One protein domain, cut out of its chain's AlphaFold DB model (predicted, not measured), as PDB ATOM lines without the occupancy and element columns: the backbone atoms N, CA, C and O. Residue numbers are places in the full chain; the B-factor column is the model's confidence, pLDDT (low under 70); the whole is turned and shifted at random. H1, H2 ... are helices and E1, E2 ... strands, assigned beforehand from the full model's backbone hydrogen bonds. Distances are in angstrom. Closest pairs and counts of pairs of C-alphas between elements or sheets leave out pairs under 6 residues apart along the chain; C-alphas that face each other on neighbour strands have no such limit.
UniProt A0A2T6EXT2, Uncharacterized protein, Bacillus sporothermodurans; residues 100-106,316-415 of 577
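This is residues 100 to 106 and 316 to 415 of the 577 residues of an uncharacterized protein of Bacillus sporothermodurans (UniProt A0A2T6EXT2). A strongly twisted sheet of four strands, in the order E3 E2 E1 E4, curls like part of a barrel, and the hairpin E5 and E6 packs on it at E2 and E3. A second hairpin, E7 and E8, packs on the last residue of E2 at one end of the long axis, while the loop of residues 350 to 355 sticks out at the other end. You have 107 printed residues with one named helix and eight named strands, in the order E1 E2 E3 H1 E4 E5 E6 E7 E8; the class is mostly strand and each of the three sheets is antiparallel. The whole is only just compact, close to loose, with a radius of gyration of the C-alphas of 15.4 A and spans of 47 by 32 by 25 A.

Find C-alpha 100 at (22.143, 1.425, 0.493); from there strand E1 runs 20.2 A to C-alpha 106 at (31.230, 19.421, 0.209). Past the cut, E2 takes residues 317 to 326, 19.5 A, and bends by 106 degrees at residue 323. E3 is residues 338 to 340, and helix H1 is residues 345 to 349. E4, residues 360 to 367, spans 20.1 A and bends by 51 degrees at residue 363. E5 is residues 372 to 377, 15.1 A, and E6 is residues 383 to 387. E7 is residues 400 to 404; E8 runs from residue 410 to C-alpha 414 at (12.336, -12.204, -18.215).

Begin at E1, whose pairing is staggered: residues 100 to 103 pair with E2, where N 101 and O 319 are 3.1 A apart, and residues 103 to 106 with E4, where N 104 and O 366 are 3.0 A apart. E2 and E3 form a hairpin, with N 322 and O 339 at 2.7 A. H1 only grazes this sheet; its O i to N i+4 pair is within hydrogen-bond range. In the hairpin E5 and E6, N 375 and O 384 are 2.8 A apart. The closest C-alphas of E2 and E6, Asp 323 and Lys 387, are 6.5 A apart; those of E3 and E6, His 340 and Phe 385, 7.2 A. In the hairpin E7 and E8, N 401 and O 413 are 2.8 A apart. The closest C-alphas of E2 and E7 are Val 326 and Ser 402, 5.0 A. Residues 328 to 329 also pair, parallel, with residues 403 to 404 of E7. E6 and E7 are apart.

The C-alphas farthest apart are those of Asp 353 and Glu 398, 49.0 A. Residues 107 to 315 are not printed, and C-alphas 106 and 316 are 10.7 A apart across this cut. The links E2 to E3 and E6 to E7 are long. The mean pLDDT of the printed part is 91.0, and residue 333 is under 70.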
ATOM      1  N   ARG A 100      22.457   0.050   0.101       94.44
ATOM      2  CA  ARG A 100      22.143   1.425   0.493       94.44
ATOM      3  C   ARG A 100      23.342   2.108   1.110       94.44
ATOM      4  O   ARG A 100      24.102   1.473   1.835       94.44
ATOM      5  N   PHE A 101      23.468   3.396   0.840       95.31
ATOM      6  CA  PHE A 101      24.490   4.249   1.427       95.31
ATOM      7  C   PHE A 101      23.975   5.689   1.521       95.31
ATOM      8  O   PHE A 101      23.097   6.094   0.751       95.31
ATOM      9  N   SER A 102      24.525   6.445   2.467       96.88
ATOM     10  CA  SER A 102      24.382   7.897   2.520       96.88
ATOM     11  C   SER A 102      25.523   8.551   1.759       96.88
ATOM     12  O   SER A 102      26.637   8.021   1.715       96.88
ATOM     13  N   PHE A 103      25.274   9.734   1.220       97.00
ATOM     14  CA  PHE A 103      26.336  10.608   0.748       97.00
ATOM     15  C   PHE A 103      26.011  12.073   1.033       97.00
ATOM     16  O   PHE A 103      24.846  12.448   1.184       97.00
ATOM     17  N   SER A 104      27.049  12.901   1.070       96.31
ATOM     18  CA  SER A 104      26.949  14.356   1.190       96.31
ATOM     19  C   SER A 104      27.957  15.023   0.268       96.31
ATOM     20  O   SER A 104      28.999  14.447  -0.052       96.31
ATOM     21  N   VAL A 105      27.672  16.256  -0.130       96.31
ATOM     22  CA  VAL A 105      28.521  17.029  -1.026       96.31
ATOM     23  C   VAL A 105      29.144  18.189  -0.267       96.31
ATOM     24  O   VAL A 105      28.428  18.977   0.342       96.31
ATOM     25  N   LEU A 106      30.471  18.296  -0.319       96.25
ATOM     26  CA  LEU A 106      31.230  19.421   0.209       96.25
ATOM     27  C   LEU A 106      31.651  20.338  -0.938       96.25
ATOM     28  O   LEU A 106      32.349  19.928  -1.874       96.25
ATOM     29  N   GLU A 316      22.954  14.934   4.398       94.06
ATOM     30  CA  GLU A 316      23.123  13.568   3.914       94.06
ATOM     31  C   GLU A 316      21.877  13.090   3.165       94.06
ATOM     32  O   GLU A 316      20.746  13.229   3.639       94.06
ATOM     33  N   ARG A 317      22.085  12.443   2.015       95.69
ATOM     34  CA  ARG A 317      21.024  11.776   1.259       95.69
ATOM     35  C   ARG A 317      21.279  10.279   1.191       95.69
ATOM     36  O   ARG A 317      22.339   9.835   0.761       95.69
ATOM     37  N   ASN A 318      20.275   9.508   1.597       96.38
ATOM     38  CA  ASN A 318      20.284   8.051   1.538       96.38
ATOM     39  C   ASN A 318      19.763   7.584   0.180       96.38
ATOM     40  O   ASN A 318      18.626   7.902  -0.170       96.38
ATOM     41  N   ILE A 319      20.556   6.804  -0.556       95.75
ATOM     42  CA  ILE A 319      20.158   6.238  -1.852       95.75
ATOM     43  C   ILE A 319      20.531   4.758  -1.967       95.75
ATOM     44  O   ILE A 319      21.244   4.197  -1.131       95.75
ATOM     45  N   TRP A 320      20.019   4.110  -3.010       95.06
ATOM     46  CA  TRP A 320      20.347   2.732  -3.368       95.06
ATOM     47  C   TRP A 320      21.296   2.673  -4.569       95.06
ATOM     48  O   TRP A 320      21.295   3.580  -5.399       95.06
ATOM     49  N   ILE A 321      22.064   1.585  -4.678       95.31
ATOM     50  CA  ILE A 321      22.953   1.279  -5.806       95.31
ATOM     51  C   ILE A 321      23.011  -0.229  -6.104       95.31
ATOM     52  O   ILE A 321      22.942  -1.060  -5.197       95.31
ATOM     53  N   THR A 322      23.164  -0.566  -7.384       94.75
ATOM     54  CA  THR A 322      23.316  -1.913  -7.944       94.75
ATOM     55  C   THR A 322      24.504  -2.021  -8.905       94.75
ATOM     56  O   THR A 322      24.992  -1.028  -9.446       94.75
ATOM     57  N   ASP A 323      24.964  -3.245  -9.164       91.62
ATOM     58  CA  ASP A 323      26.063  -3.529 -10.101       91.62
ATOM     59  C   ASP A 323      25.648  -3.356 -11.568       91.62
ATOM     60  O   ASP A 323      26.442  -2.928 -12.405       91.62
ATOM     61  N   ALA A 324      24.394  -3.679 -11.887       91.25
ATOM     62  CA  ALA A 324      23.805  -3.511 -13.213       91.25
ATOM     63  C   ALA A 324      22.756  -2.396 -13.207       91.25
ATOM     64  O   ALA A 324      22.156  -2.105 -12.171       91.25
ATOM     65  N   SER A 325      22.496  -1.804 -14.373       92.62
ATOM     66  CA  SER A 325      21.481  -0.764 -14.507       92.62
ATOM     67  C   SER A 325      20.079  -1.305 -14.222       92.62
ATOM     68  O   SER A 325      19.702  -2.419 -14.611       92.62
ATOM     69  N   VAL A 326      19.287  -0.491 -13.529       93.94
ATOM     70  CA  VAL A 326      17.860  -0.719 -13.318       93.94
ATOM     71  C   VAL A 326      17.099  -0.140 -14.508       93.94
ATOM     72  O   VAL A 326      17.208   1.053 -14.791       93.94
ATOM     73  N   ASP A 327      16.326  -0.963 -15.218       92.00
ATOM     74  CA  ASP A 327      15.590  -0.508 -16.404       92.00
ATOM     75  C   ASP A 327      14.362   0.315 -16.040       92.00
ATOM     76  O   ASP A 327      14.060   1.275 -16.739       92.00
ATOM     77  N   TYR A 328      13.656  -0.042 -14.968       90.56
ATOM     78  CA  TYR A 328      12.399   0.599 -14.584       90.56
ATOM     79  C   TYR A 328      12.349   0.880 -13.084       90.56
ATOM     80  O   TYR A 328      12.873   0.126 -12.266       90.56
ATOM     81  N   ILE A 329      11.667   1.957 -12.714       89.81
ATOM     82  CA  ILE A 329      11.266   2.220 -11.331       89.81
ATOM     83  C   ILE A 329       9.760   2.009 -11.278       89.81
ATOM     84  O   ILE A 329       9.046   2.503 -12.151       89.81
ATOM     85  N   ALA A 330       9.272   1.279 -10.275       83.31
ATOM     86  CA  ALA A 330       7.846   1.053 -10.095       83.31
ATOM     87  C   ALA A 330       7.066   2.376 -10.173       83.31
ATOM     88  O   ALA A 330       7.504   3.403  -9.651       83.31
ATOM     89  N   LEU A 331       5.910   2.338 -10.841       75.06
ATOM     90  CA  LEU A 331       5.032   3.490 -11.091       75.06
ATOM     91  C   LEU A 331       5.598   4.565 -12.041       75.06
ATOM     92  O   LEU A 331       4.893   5.530 -12.333       75.06
ATOM     93  N   LYS A 332       6.825   4.417 -12.564       77.75
ATOM     94  CA  LYS A 332       7.350   5.261 -13.647       77.75
ATOM     95  C   LYS A 332       7.258   4.521 -14.979       77.75
ATOM     96  O   LYS A 332       7.762   3.412 -15.122       77.75
ATOM     97  N   GLU A 333       6.633   5.158 -15.965       63.84
ATOM     98  CA  GLU A 333       6.451   4.577 -17.305       63.84
ATOM     99  C   GLU A 333       7.719   4.669 -18.171       63.84
ATOM    100  O   GLU A 333       7.890   3.900 -19.115       63.84
ATOM    101  N   SER A 334       8.629   5.592 -17.850       76.69
ATOM    102  CA  SER A 334       9.874   5.797 -18.590       76.69
ATOM    103  C   SER A 334      10.979   4.847 -18.137       76.69
ATOM    104  O   SER A 334      11.177   4.645 -16.935       76.69
ATOM    105  N   GLN A 335      11.775   4.372 -19.095       84.06
ATOM    106  CA  GLN A 335      13.016   3.662 -18.803       84.06
ATOM    107  C   GLN A 335      13.961   4.552 -17.981       84.06
ATOM    108  O   GLN A 335      14.115   5.743 -18.251       84.06
ATOM    109  N   TYR A 336      14.566   3.959 -16.959       89.00
ATOM    110  CA  TYR A 336      15.418   4.615 -15.985       89.00
ATOM    111  C   TYR A 336      16.898   4.541 -16.378       89.00
ATOM    112  O   TYR A 336      17.516   5.565 -16.654       89.00
ATOM    113  N   GLY A 337      17.453   3.329 -16.465       89.56
ATOM    114  CA  GLY A 337      18.759   3.067 -17.073       89.56
ATOM    115  C   GLY A 337      19.987   3.427 -16.230       89.56
ATOM    116  O   GLY A 337      21.086   3.439 -16.776       89.56
ATOM    117  N   LEU A 338      19.839   3.692 -14.927       92.50
ATOM    118  CA  LEU A 338      20.961   3.958 -14.015       92.50
ATOM    119  C   LEU A 338      21.128   2.846 -12.976       92.50
ATOM    120  O   LEU A 338      20.198   2.101 -12.672       92.50
ATOM    121  N   ASN A 339      22.331   2.767 -12.419       93.69
ATOM    122  CA  ASN A 339      22.706   1.807 -11.384       93.69
ATOM    123  C   ASN A 339      22.310   2.254  -9.971       93.69
ATOM    124  O   ASN A 339      22.414   1.478  -9.038       93.69
ATOM    125  N   HIS A 340      21.898   3.500  -9.783       94.31
ATOM    126  CA  HIS A 340      21.543   4.070  -8.484       94.31
ATOM    127  C   HIS A 340      20.434   5.101  -8.662       94.31
ATOM    128  O   HIS A 340      20.101   5.439  -9.800       94.31
ATOM    129  N   GLU A 341      19.882   5.636  -7.573       93.94
ATOM    130  CA  GLU A 341      18.910   6.739  -7.616       93.94
ATOM    131  C   GLU A 341      19.502   8.015  -8.247       93.94
ATOM    132  O   GLU A 341      20.653   8.374  -8.003       93.94
ATOM    133  N   LYS A 342      18.714   8.710  -9.072       93.38
ATOM    134  CA  LYS A 342      19.132   9.898  -9.809       93.38
ATOM    135  C   LYS A 342      19.048  11.075  -8.860       93.38
ATOM    136  O   LYS A 342      17.952  11.464  -8.467       93.38
ATOM    137  N   VAL A 343      20.205  11.649  -8.563       95.12
ATOM    138  CA  VAL A 343      20.336  12.848  -7.743       95.12
ATOM    139  C   VAL A 343      21.208  13.849  -8.481       95.12
ATOM    140  O   VAL A 343      22.271  13.483  -8.990       95.12
ATOM    141  N   THR A 344      20.755  15.095  -8.576       94.62
ATOM    142  CA  THR A 344      21.554  16.184  -9.149       94.62
ATOM    143  C   THR A 344      22.291  16.952  -8.062       94.62
ATOM    144  O   THR A 344      21.888  16.972  -6.901       94.62
ATOM    145  N   LEU A 345      23.392  17.595  -8.445       93.69
ATOM    146  CA  LEU A 345      24.148  18.455  -7.546       93.69
ATOM    147  C   LEU A 345      23.317  19.657  -7.071       93.69
ATOM    148  O   LEU A 345      23.330  19.964  -5.885       93.69
ATOM    149  N   ASP A 346      22.533  20.261  -7.965       92.25
ATOM    150  CA  ASP A 346      21.637  21.375  -7.629       92.25
ATOM    151  C   ASP A 346      20.584  20.965  -6.581       92.25
ATOM    152  O   ASP A 346      20.302  21.730  -5.665       92.25
ATOM    153  N   GLU A 347      20.046  19.737  -6.657       93.12
ATOM    154  CA  GLU A 347      19.146  19.200  -5.623       93.12
ATOM    155  C   GLU A 347      19.842  19.062  -4.262       93.12
ATOM    156  O   GLU A 347      19.216  19.307  -3.234       93.12
ATOM    157  N   MET A 348      21.118  18.661  -4.240       94.00
ATOM    158  CA  MET A 348      21.882  18.496  -2.996       94.00
ATOM    159  C   MET A 348      22.276  19.831  -2.363       94.00
ATOM    160  O   MET A 348      22.358  19.931  -1.141       94.00
ATOM    161  N   LEU A 349      22.545  20.848  -3.179       92.88
ATOM    162  CA  LEU A 349      22.976  22.169  -2.713       92.88
ATOM    163  C   LEU A 349      21.814  23.133  -2.471       92.88
ATOM    164  O   LEU A 349      22.044  24.250  -2.007       92.88
ATOM    165  N   TYR A 350      20.583  22.712  -2.759       90.56
ATOM    166  CA  TYR A 350      19.398  23.503  -2.475       90.56
ATOM    167  C   TYR A 350      19.323  23.857  -0.986       90.56
ATOM    168  O   TYR A 350      19.409  22.991  -0.113       90.56
ATOM    169  N   ASN A 351      19.140  25.145  -0.710       87.44
ATOM    170  CA  ASN A 351      19.012  25.692   0.629       87.44
ATOM    171  C   ASN A 351      17.855  26.703   0.641       87.44
ATOM    172  O   ASN A 351      17.679  27.476  -0.299       87.44
ATOM    173  N   THR A 352      17.025  26.661   1.680       88.25
ATOM    174  CA  THR A 352      15.862  27.550   1.811       88.25
ATOM    175  C   THR A 352      16.223  28.944   2.311       88.25
ATOM    176  O   THR A 352      15.440  29.867   2.120       88.25
ATOM    177  N   ASP A 353      17.374  29.097   2.964       90.12
ATOM    178  CA  ASP A 353      17.822  30.353   3.562       90.12
ATOM    179  C   ASP A 353      18.603  31.246   2.579       90.12
ATOM    180  O   ASP A 353      18.699  32.455   2.789       90.12
ATOM    181  N   TYR A 354      19.166  30.674   1.509       90.75
ATOM    182  CA  TYR A 354      19.877  31.412   0.461       90.75
ATOM    183  C   TYR A 354      20.063  30.572  -0.810       90.75
ATOM    184  O   TYR A 354      20.109  29.345  -0.765       90.75
ATOM    185  N   ASP A 355      20.259  31.246  -1.947       89.62
ATOM    186  CA  ASP A 355      20.563  30.598  -3.227       89.62
ATOM    187  C   ASP A 355      22.047  30.742  -3.612       89.62
ATOM    188  O   ASP A 355      22.508  31.814  -4.021       89.62
ATOM    189  N   MET A 356      22.781  29.626  -3.543       86.06
ATOM    190  CA  MET A 356      24.188  29.532  -3.958       86.06
ATOM    191  C   MET A 356      24.373  29.628  -5.486       86.06
ATOM    192  O   MET A 356      25.445  29.997  -5.968       86.06
ATOM    193  N   GLY A 357      23.340  29.333  -6.281       85.06
ATOM    194  CA  GLY A 357      23.431  29.316  -7.738       85.06
ATOM    195  C   GLY A 357      24.487  28.331  -8.248       85.06
ATOM    196  O   GLY A 357      24.466  27.158  -7.900       85.06
ATOM    197  N   LYS A 358      25.402  28.802  -9.108       86.38
ATOM    198  CA  LYS A 358      26.489  27.999  -9.715       86.38
ATOM    199  C   LYS A 358      27.888  28.442  -9.270       86.38
ATOM    200  O   LYS A 358      28.882  28.039  -9.868       86.38
ATOM    201  N   GLU A 359      27.960  29.315  -8.274       89.75
ATOM    202  CA  GLU A 359      29.182  29.996  -7.845       89.75
ATOM    203  C   GLU A 359      29.845  29.227  -6.698       89.75
ATOM    204  O   GLU A 359      29.850  29.643  -5.539       89.75
ATOM    205  N   TYR A 360      30.348  28.036  -7.023       93.94
ATOM    206  CA  TYR A 360      31.019  27.163  -6.067       93.94
ATOM    207  C   TYR A 360      32.031  26.234  -6.744       93.94
ATOM    208  O   TYR A 360      31.889  25.841  -7.903       93.94
ATOM    209  N   GLY A 361      33.040  25.824  -5.979       94.19
ATOM    210  CA  GLY A 361      33.938  24.726  -6.319       94.19
ATOM    211  C   GLY A 361      33.523  23.444  -5.602       94.19
ATOM    212  O   GLY A 361      33.493  23.410  -4.372       94.19
ATOM    213  N   LEU A 362      33.229  22.376  -6.353       94.69
ATOM    214  CA  LEU A 362      33.041  21.037  -5.786       94.69
ATOM    215  C   LEU A 362      34.381  20.507  -5.264       94.69
ATOM    216  O   LEU A 362      35.332  20.390  -6.036       94.69
ATOM    217  N   LEU A 363      34.442  20.175  -3.975       95.00
ATOM    218  CA  LEU A 363      35.666  19.691  -3.333       95.00
ATOM    219  C   LEU A 363      35.635  18.189  -3.095       95.00
ATOM    220  O   LEU A 363      36.597  17.496  -3.420       95.00
ATOM    221  N   GLU A 364      34.539  17.688  -2.531       94.44
ATOM    222  CA  GLU A 364      34.434  16.292  -2.122       94.44
ATOM    223  C   GLU A 364      32.984  15.807  -2.187       94.44
ATOM    224  O   GLU A 364      32.041  16.557  -1.932       94.44
ATOM    225  N   ILE A 365      32.813  14.525  -2.513       95.69
ATOM    226  CA  ILE A 365      31.565  13.795  -2.291       95.69
ATOM    227  C   ILE A 365      31.891  12.648  -1.348       95.69
ATOM    228  O   ILE A 365      32.521  11.668  -1.747       95.69
ATOM    229  N   TRP A 366      31.481  12.804  -0.095       94.62
ATOM    230  CA  TRP A 366      31.672  11.795   0.933       94.62
ATOM    231  C   TRP A 366      30.582  10.734   0.820       94.62
ATOM    232  O   TRP A 366      29.415  11.064   0.611       94.62
ATOM    233  N   THR A 367      30.954   9.467   0.981       94.69
ATOM    234  CA  THR A 367      30.033   8.329   1.019       94.69
ATOM    235  C   THR A 367      30.168   7.602   2.355       94.69
ATOM    236  O   THR A 367      31.264   7.424   2.880       94.69
ATOM    237  N   SER A 368      29.054   7.117   2.905       94.19
ATOM    238  CA  SER A 368      29.050   6.347   4.156       94.19
ATOM    239  C   SER A 368      29.619   4.932   4.009       94.19
ATOM    240  O   SER A 368      29.698   4.192   4.987       94.19
ATOM    241  N   SER A 369      29.950   4.518   2.784       91.44
ATOM    242  CA  SER A 369      30.438   3.184   2.446       91.44
ATOM    243  C   SER A 369      31.719   3.292   1.629       91.44
ATOM    244  O   SER A 369      31.689   3.777   0.501       91.44
ATOM    245  N   ASN A 370      32.814   2.741   2.158       88.75
ATOM    246  CA  ASN A 370      34.106   2.673   1.461       88.75
ATOM    247  C   ASN A 370      34.045   1.858   0.158       88.75
ATOM    248  O   ASN A 370      34.889   2.026  -0.718       88.75
ATOM    249  N   ASP A 371      33.035   0.998   0.026       90.88
ATOM    250  CA  ASP A 371      32.809   0.168  -1.154       90.88
ATOM    251  C   ASP A 371      31.923   0.851  -2.216       90.88
ATOM    252  O   ASP A 371      31.450   0.203  -3.151       90.88
ATOM    253  N   VAL A 372      31.643   2.151  -2.069       93.38
ATOM    254  CA  VAL A 372      30.940   2.963  -3.067       93.38
ATOM    255  C   VAL A 372      31.748   4.222  -3.348       93.38
ATOM    256  O   VAL A 372      31.956   5.048  -2.461       93.38
ATOM    257  N   ILE A 373      32.163   4.385  -4.602       93.44
ATOM    258  CA  ILE A 373      32.985   5.511  -5.048       93.44
ATOM    259  C   ILE A 373      32.190   6.455  -5.947       93.44
ATOM    260  O   ILE A 373      31.370   6.032  -6.767       93.44
ATOM    261  N   PHE A 374      32.473   7.748  -5.821       95.00
ATOM    262  CA  PHE A 374      32.025   8.764  -6.762       95.00
ATOM    263  C   PHE A 374      32.771   8.621  -8.098       95.00
ATOM    264  O   PHE A 374      33.999   8.538  -8.126       95.00
ATOM    265  N   GLN A 375      32.038   8.590  -9.212       93.81
ATOM    266  CA  GLN A 375      32.610   8.438 -10.555       93.81
ATOM    267  C   GLN A 375      32.764   9.752 -11.319       93.81
ATOM    268  O   GLN A 375      33.583   9.839 -12.233       93.81
ATOM    269  N   GLY A 376      31.943  10.750 -11.000       93.94
ATOM    270  CA  GLY A 376      31.884  12.001 -11.741       93.94
ATOM    271  C   GLY A 376      30.468  12.552 -11.866       93.94
ATOM    272  O   GLY A 376      29.496  11.972 -11.380       93.94
ATOM    273  N   LEU A 377      30.364  13.690 -12.545       94.75
ATOM    274  CA  LEU A 377      29.099  14.344 -12.857       94.75
ATOM    275  C   LEU A 377      28.772  14.187 -14.342       94.75
ATOM    276  O   LEU A 377      29.651  14.251 -15.203       94.75
ATOM    277  N   THR A 378      27.489  14.029 -14.649       93.62
ATOM    278  CA  THR A 378      26.981  14.197 -16.021       93.62
ATOM    279  C   THR A 378      26.934  15.678 -16.415       93.62
ATOM    280  O   THR A 378      27.095  16.565 -15.574       93.62
ATOM    281  N   LYS A 379      26.666  15.973 -17.696       89.69
ATOM    282  CA  LYS A 379      26.494  17.357 -18.179       89.69
ATOM    283  C   LYS A 379      25.311  18.061 -17.514       89.69
ATOM    284  O   LYS A 379      25.329  19.275 -17.355       89.69
ATOM    285  N   GLU A 380      24.303  17.290 -17.130       89.44
ATOM    286  CA  GLU A 380      23.097  17.737 -16.443       89.44
ATOM    287  C   GLU A 380      23.281  17.805 -14.915       89.44
ATOM    288  O   GLU A 380      22.307  18.000 -14.193       89.44
ATOM    289  N   GLY A 381      24.500  17.602 -14.402       91.69
ATOM    290  CA  GLY A 381      24.805  17.690 -12.972       91.69
ATOM    291  C   GLY A 381      24.364  16.479 -12.144       91.69
ATOM    292  O   GLY A 381      24.391  16.544 -10.920       91.69
ATOM    293  N   VAL A 382      23.961  15.368 -12.773       94.81
ATOM    294  CA  VAL A 382      23.673  14.105 -12.063       94.81
ATOM    295  C   VAL A 382      24.962  13.538 -11.483       94.81
ATOM    296  O   VAL A 382      25.931  13.361 -12.226       94.81
ATOM    297  N   ILE A 383      24.938  13.224 -10.190       95.88
ATOM    298  CA  ILE A 383      26.040  12.611  -9.448       95.88
ATOM    299  C   ILE A 383      26.053  11.109  -9.726       95.88
ATOM    300  O   ILE A 383      25.034  10.450  -9.529       95.88
ATOM    301  N   LEU A 384      27.181  10.573 -10.201       95.88
ATOM    302  CA  LEU A 384      27.324   9.157 -10.549       95.88
ATOM    303  C   LEU A 384      28.158   8.394  -9.518       95.88
ATOM    304  O   LEU A 384      29.219   8.862  -9.098       95.88
ATOM    305  N   PHE A 385      27.711   7.186  -9.175       96.00
ATOM    306  CA  PHE A 385      28.367   6.300  -8.209       96.00
ATOM    307  C   PHE A 385      28.618   4.899  -8.776       96.00
ATOM    308  O   PHE A 385      27.901   4.433  -9.661       96.00
ATOM    309  N   MET A 386      29.611   4.201  -8.221       93.12
ATOM    310  CA  MET A 386      29.945   2.816  -8.563       93.12
ATOM    311  C   MET A 386      30.291   2.001  -7.319       93.12
ATOM    312  O   MET A 386      31.000   2.481  -6.437       93.12
ATOM    313  N   LYS A 387      29.829   0.746  -7.283       92.69
ATOM    314  CA  LYS A 387      30.223  -0.242  -6.272       92.69
ATOM    315  C   LYS A 387      31.635  -0.764  -6.550       92.69
ATOM    316  O   LYS A 387      31.964  -1.114  -7.683       92.69
ATOM    317  N   THR A 388      32.446  -0.880  -5.507       86.81
ATOM    318  CA  THR A 388      33.800  -1.438  -5.542       86.81
ATOM    319  C   THR A 388      33.994  -2.382  -4.365       86.81
ATOM    320  O   THR A 388      34.001  -1.938  -3.230       86.81
ATOM    321  N   GLY A 389      34.179  -3.679  -4.611       74.12
ATOM    322  CA  GLY A 389      34.569  -4.629  -3.555       74.12
ATOM    323  C   GLY A 389      33.431  -5.260  -2.738       74.12
ATOM    324  O   GLY A 389      33.713  -6.125  -1.912       74.12
ATOM    325  N   MET A 390      32.163  -4.919  -2.996       80.06
ATOM    326  CA  MET A 390      31.014  -5.585  -2.360       80.06
ATOM    327  C   MET A 390      30.716  -6.967  -2.960       80.06
ATOM    328  O   MET A 390      31.141  -7.283  -4.074       80.06
ATOM    329  N   SER A 391      29.914  -7.772  -2.248       82.62
ATOM    330  CA  SER A 391      29.320  -8.978  -2.831       82.62
ATOM    331  C   SER A 391      28.524  -8.613  -4.088       82.62
ATOM    332  O   SER A 391      27.718  -7.675  -4.022       82.62
ATOM    333  N   PRO A 392      28.721  -9.335  -5.203       86.44
ATOM    334  CA  PRO A 392      28.036  -9.016  -6.439       86.44
ATOM    335  C   PRO A 392      26.534  -9.251  -6.296       86.44
ATOM    336  O   PRO A 392      26.096 -10.240  -5.699       86.44
ATOM    337  N   ASP A 393      25.758  -8.350  -6.880       91.31
ATOM    338  CA  ASP A 393      24.326  -8.521  -7.058       91.31
ATOM    339  C   ASP A 393      24.059  -9.702  -8.010       91.31
ATOM    340  O   ASP A 393      24.922 -10.072  -8.820       91.31
ATOM    341  N   PRO A 394      22.860 -10.309  -7.965       92.31
ATOM    342  CA  PRO A 394      22.464 -11.307  -8.946       92.31
ATOM    343  C   PRO A 394      22.677 -10.798 -10.377       92.31
ATOM    344  O   PRO A 394      22.254  -9.699 -10.743       92.31
ATOM    345  N   LYS A 395      23.344 -11.608 -11.203       89.56
ATOM    346  CA  LYS A 395      23.656 -11.229 -12.582       89.56
ATOM    347  C   LYS A 395      22.367 -11.130 -13.398       89.56
ATOM    348  O   LYS A 395      21.622 -12.099 -13.511       89.56
ATOM    349  N   LYS A 396      22.153  -9.977 -14.027       90.44
ATOM    350  CA  LYS A 396      21.101  -9.784 -15.028       90.44
ATOM    351  C   LYS A 396      21.455 -10.568 -16.298       90.44
ATOM    352  O   LYS A 396      22.460 -10.270 -16.945       90.44
ATOM    353  N   GLU A 397      20.673 -11.602 -16.601       88.94
ATOM    354  CA  GLU A 397      20.820 -12.411 -17.817       88.94
ATOM    355  C   GLU A 397      20.374 -11.642 -19.074       88.94
ATOM    356  O   GLU A 397      19.721 -10.598 -18.995       88.94
ATOM    357  N   GLU A 398      20.736 -12.159 -20.250       82.56
ATOM    358  CA  GLU A 398      20.242 -11.654 -21.537       82.56
ATOM    359  C   GLU A 398      18.708 -11.822 -21.606       82.56
ATOM    360  O   GLU A 398      18.165 -12.795 -21.087       82.56
ATOM    361  N   ASP A 399      17.996 -10.851 -22.185       85.19
ATOM    362  CA  ASP A 399      16.519 -10.744 -22.216       85.19
ATOM    363  C   ASP A 399      15.800 -10.485 -20.872       85.19
ATOM    364  O   ASP A 399      14.562 -10.426 -20.830       85.19
ATOM    365  N   TYR A 400      16.531 -10.309 -19.766       90.69
ATOM    366  CA  TYR A 400      15.930  -9.938 -18.482       90.69
ATOM    367  C   TYR A 400      15.808  -8.426 -18.356       90.69
ATOM    368  O   TYR A 400      16.681  -7.667 -18.780       90.69
ATOM    369  N   VAL A 401      14.735  -7.996 -17.699       91.00
ATOM    370  CA  VAL A 401      14.543  -6.616 -17.262       91.00
ATOM    371  C   VAL A 401      14.715  -6.508 -15.753       91.00
ATOM    372  O   VAL A 401      14.444  -7.455 -15.012       91.00
ATOM    373  N   SER A 402      15.184  -5.349 -15.301       93.50
ATOM    374  CA  SER A 402      15.359  -5.015 -13.887       93.50
ATOM    375  C   SER A 402      14.383  -3.916 -13.475       93.50
ATOM    376  O   SER A 402      14.329  -2.859 -14.103       93.50
ATOM    377  N   THR A 403      13.613  -4.144 -12.410       92.88
ATOM    378  CA  THR A 403      12.697  -3.133 -11.856       92.88
ATOM    379  C   THR A 403      12.982  -2.883 -10.383       92.88
ATOM    380  O   THR A 403      12.990  -3.826  -9.592       92.88
ATOM    381  N   TYR A 404      13.180  -1.618 -10.008       93.50
ATOM    382  CA  TYR A 404      13.193  -1.196  -8.608       93.50
ATOM    383  C   TYR A 404      11.755  -1.074  -8.103       93.50
ATOM    384  O   TYR A 404      10.954  -0.318  -8.654       93.50
ATOM    385  N   THR A 405      11.412  -1.859  -7.090       91.38
ATOM    386  CA  THR A 405      10.032  -2.088  -6.664       91.38
ATOM    387  C   THR A 405       9.583  -1.127  -5.562       91.38
ATOM    388  O   THR A 405      10.393  -0.469  -4.908       91.38
ATOM    389  N   THR A 406       8.278  -1.090  -5.283       87.06
ATOM    390  CA  THR A 406       7.710  -0.337  -4.148       87.06
ATOM    391  C   THR A 406       8.155  -0.873  -2.782       87.06
ATOM    392  O   THR A 406       8.153  -0.125  -1.808       87.06
ATOM    393  N   LYS A 407       8.617  -2.131  -2.705       87.75
ATOM    394  CA  LYS A 407       9.269  -2.706  -1.513       87.75
ATOM    395  C   LYS A 407      10.728  -2.275  -1.355       87.75
ATOM    396  O   LYS A 407      11.399  -2.722  -0.430       87.75
ATOM    397  N   GLN A 408      11.215  -1.405  -2.239       90.81
ATOM    398  CA  GLN A 408      12.582  -0.897  -2.247       90.81
ATOM    399  C   GLN A 408      13.648  -1.990  -2.483       90.81
ATOM    400  O   GLN A 408      14.782  -1.889  -2.001       90.81
ATOM    401  N   THR A 409      13.267  -3.028  -3.229       94.12
ATOM    402  CA  THR A 409      14.106  -4.132  -3.722       94.12
ATOM    403  C   THR A 409      14.265  -4.032  -5.238       94.12
ATOM    404  O   THR A 409      13.533  -3.292  -5.896       94.12
ATOM    405  N   VAL A 410      15.200  -4.782  -5.818       94.12
ATOM    406  CA  VAL A 410      15.313  -4.932  -7.273       94.12
ATOM    407  C   VAL A 410      14.868  -6.328  -7.671       94.12
ATOM    408  O   VAL A 410      15.315  -7.326  -7.107       94.12
ATOM    409  N   MET A 411      13.980  -6.384  -8.660       93.69
ATOM    410  CA  MET A 411      13.481  -7.624  -9.232       93.69
ATOM    411  C   MET A 411      14.007  -7.799 -10.656       93.69
ATOM    412  O   MET A 411      13.799  -6.934 -11.508       93.69
ATOM    413  N   LEU A 412      14.676  -8.924 -10.903       93.75
ATOM    414  CA  LEU A 412      15.139  -9.359 -12.218       93.75
ATOM    415  C   LEU A 412      14.194 -10.426 -12.748       93.75
ATOM    416  O   LEU A 412      13.956 -11.426 -12.073       93.75
ATOM    417  N   TYR A 413      13.671 -10.241 -13.952       91.31
ATOM    418  CA  TYR A 413      12.778 -11.218 -14.564       91.31
ATOM    419  C   TYR A 413      12.818 -11.112 -16.084       91.31
ATOM    420  O   TYR A 413      13.069 -10.046 -16.648       91.31
ATOM    421  N   LYS A 414      12.533 -12.220 -16.766       89.31
ATOM    422  CA  LYS A 414      12.336 -12.204 -18.215       89.31
ATOM    423  C   LYS A 414      11.078 -11.407 -18.535       89.31
ATOM    424  O   LYS A 414      10.024 -11.701 -17.973       89.31
ATOM    425  N   LYS A 415      11.169 -10.420 -19.433       82.50
ATOM    426  CA  LYS A 415      10.019  -9.573 -19.785       82.50
ATOM    427  C   LYS A 415       8.847 -10.446 -20.246       82.50
ATOM    428  O   LYS A 415       8.964 -11.202 -21.208       82.50
TER     429      LYS A 415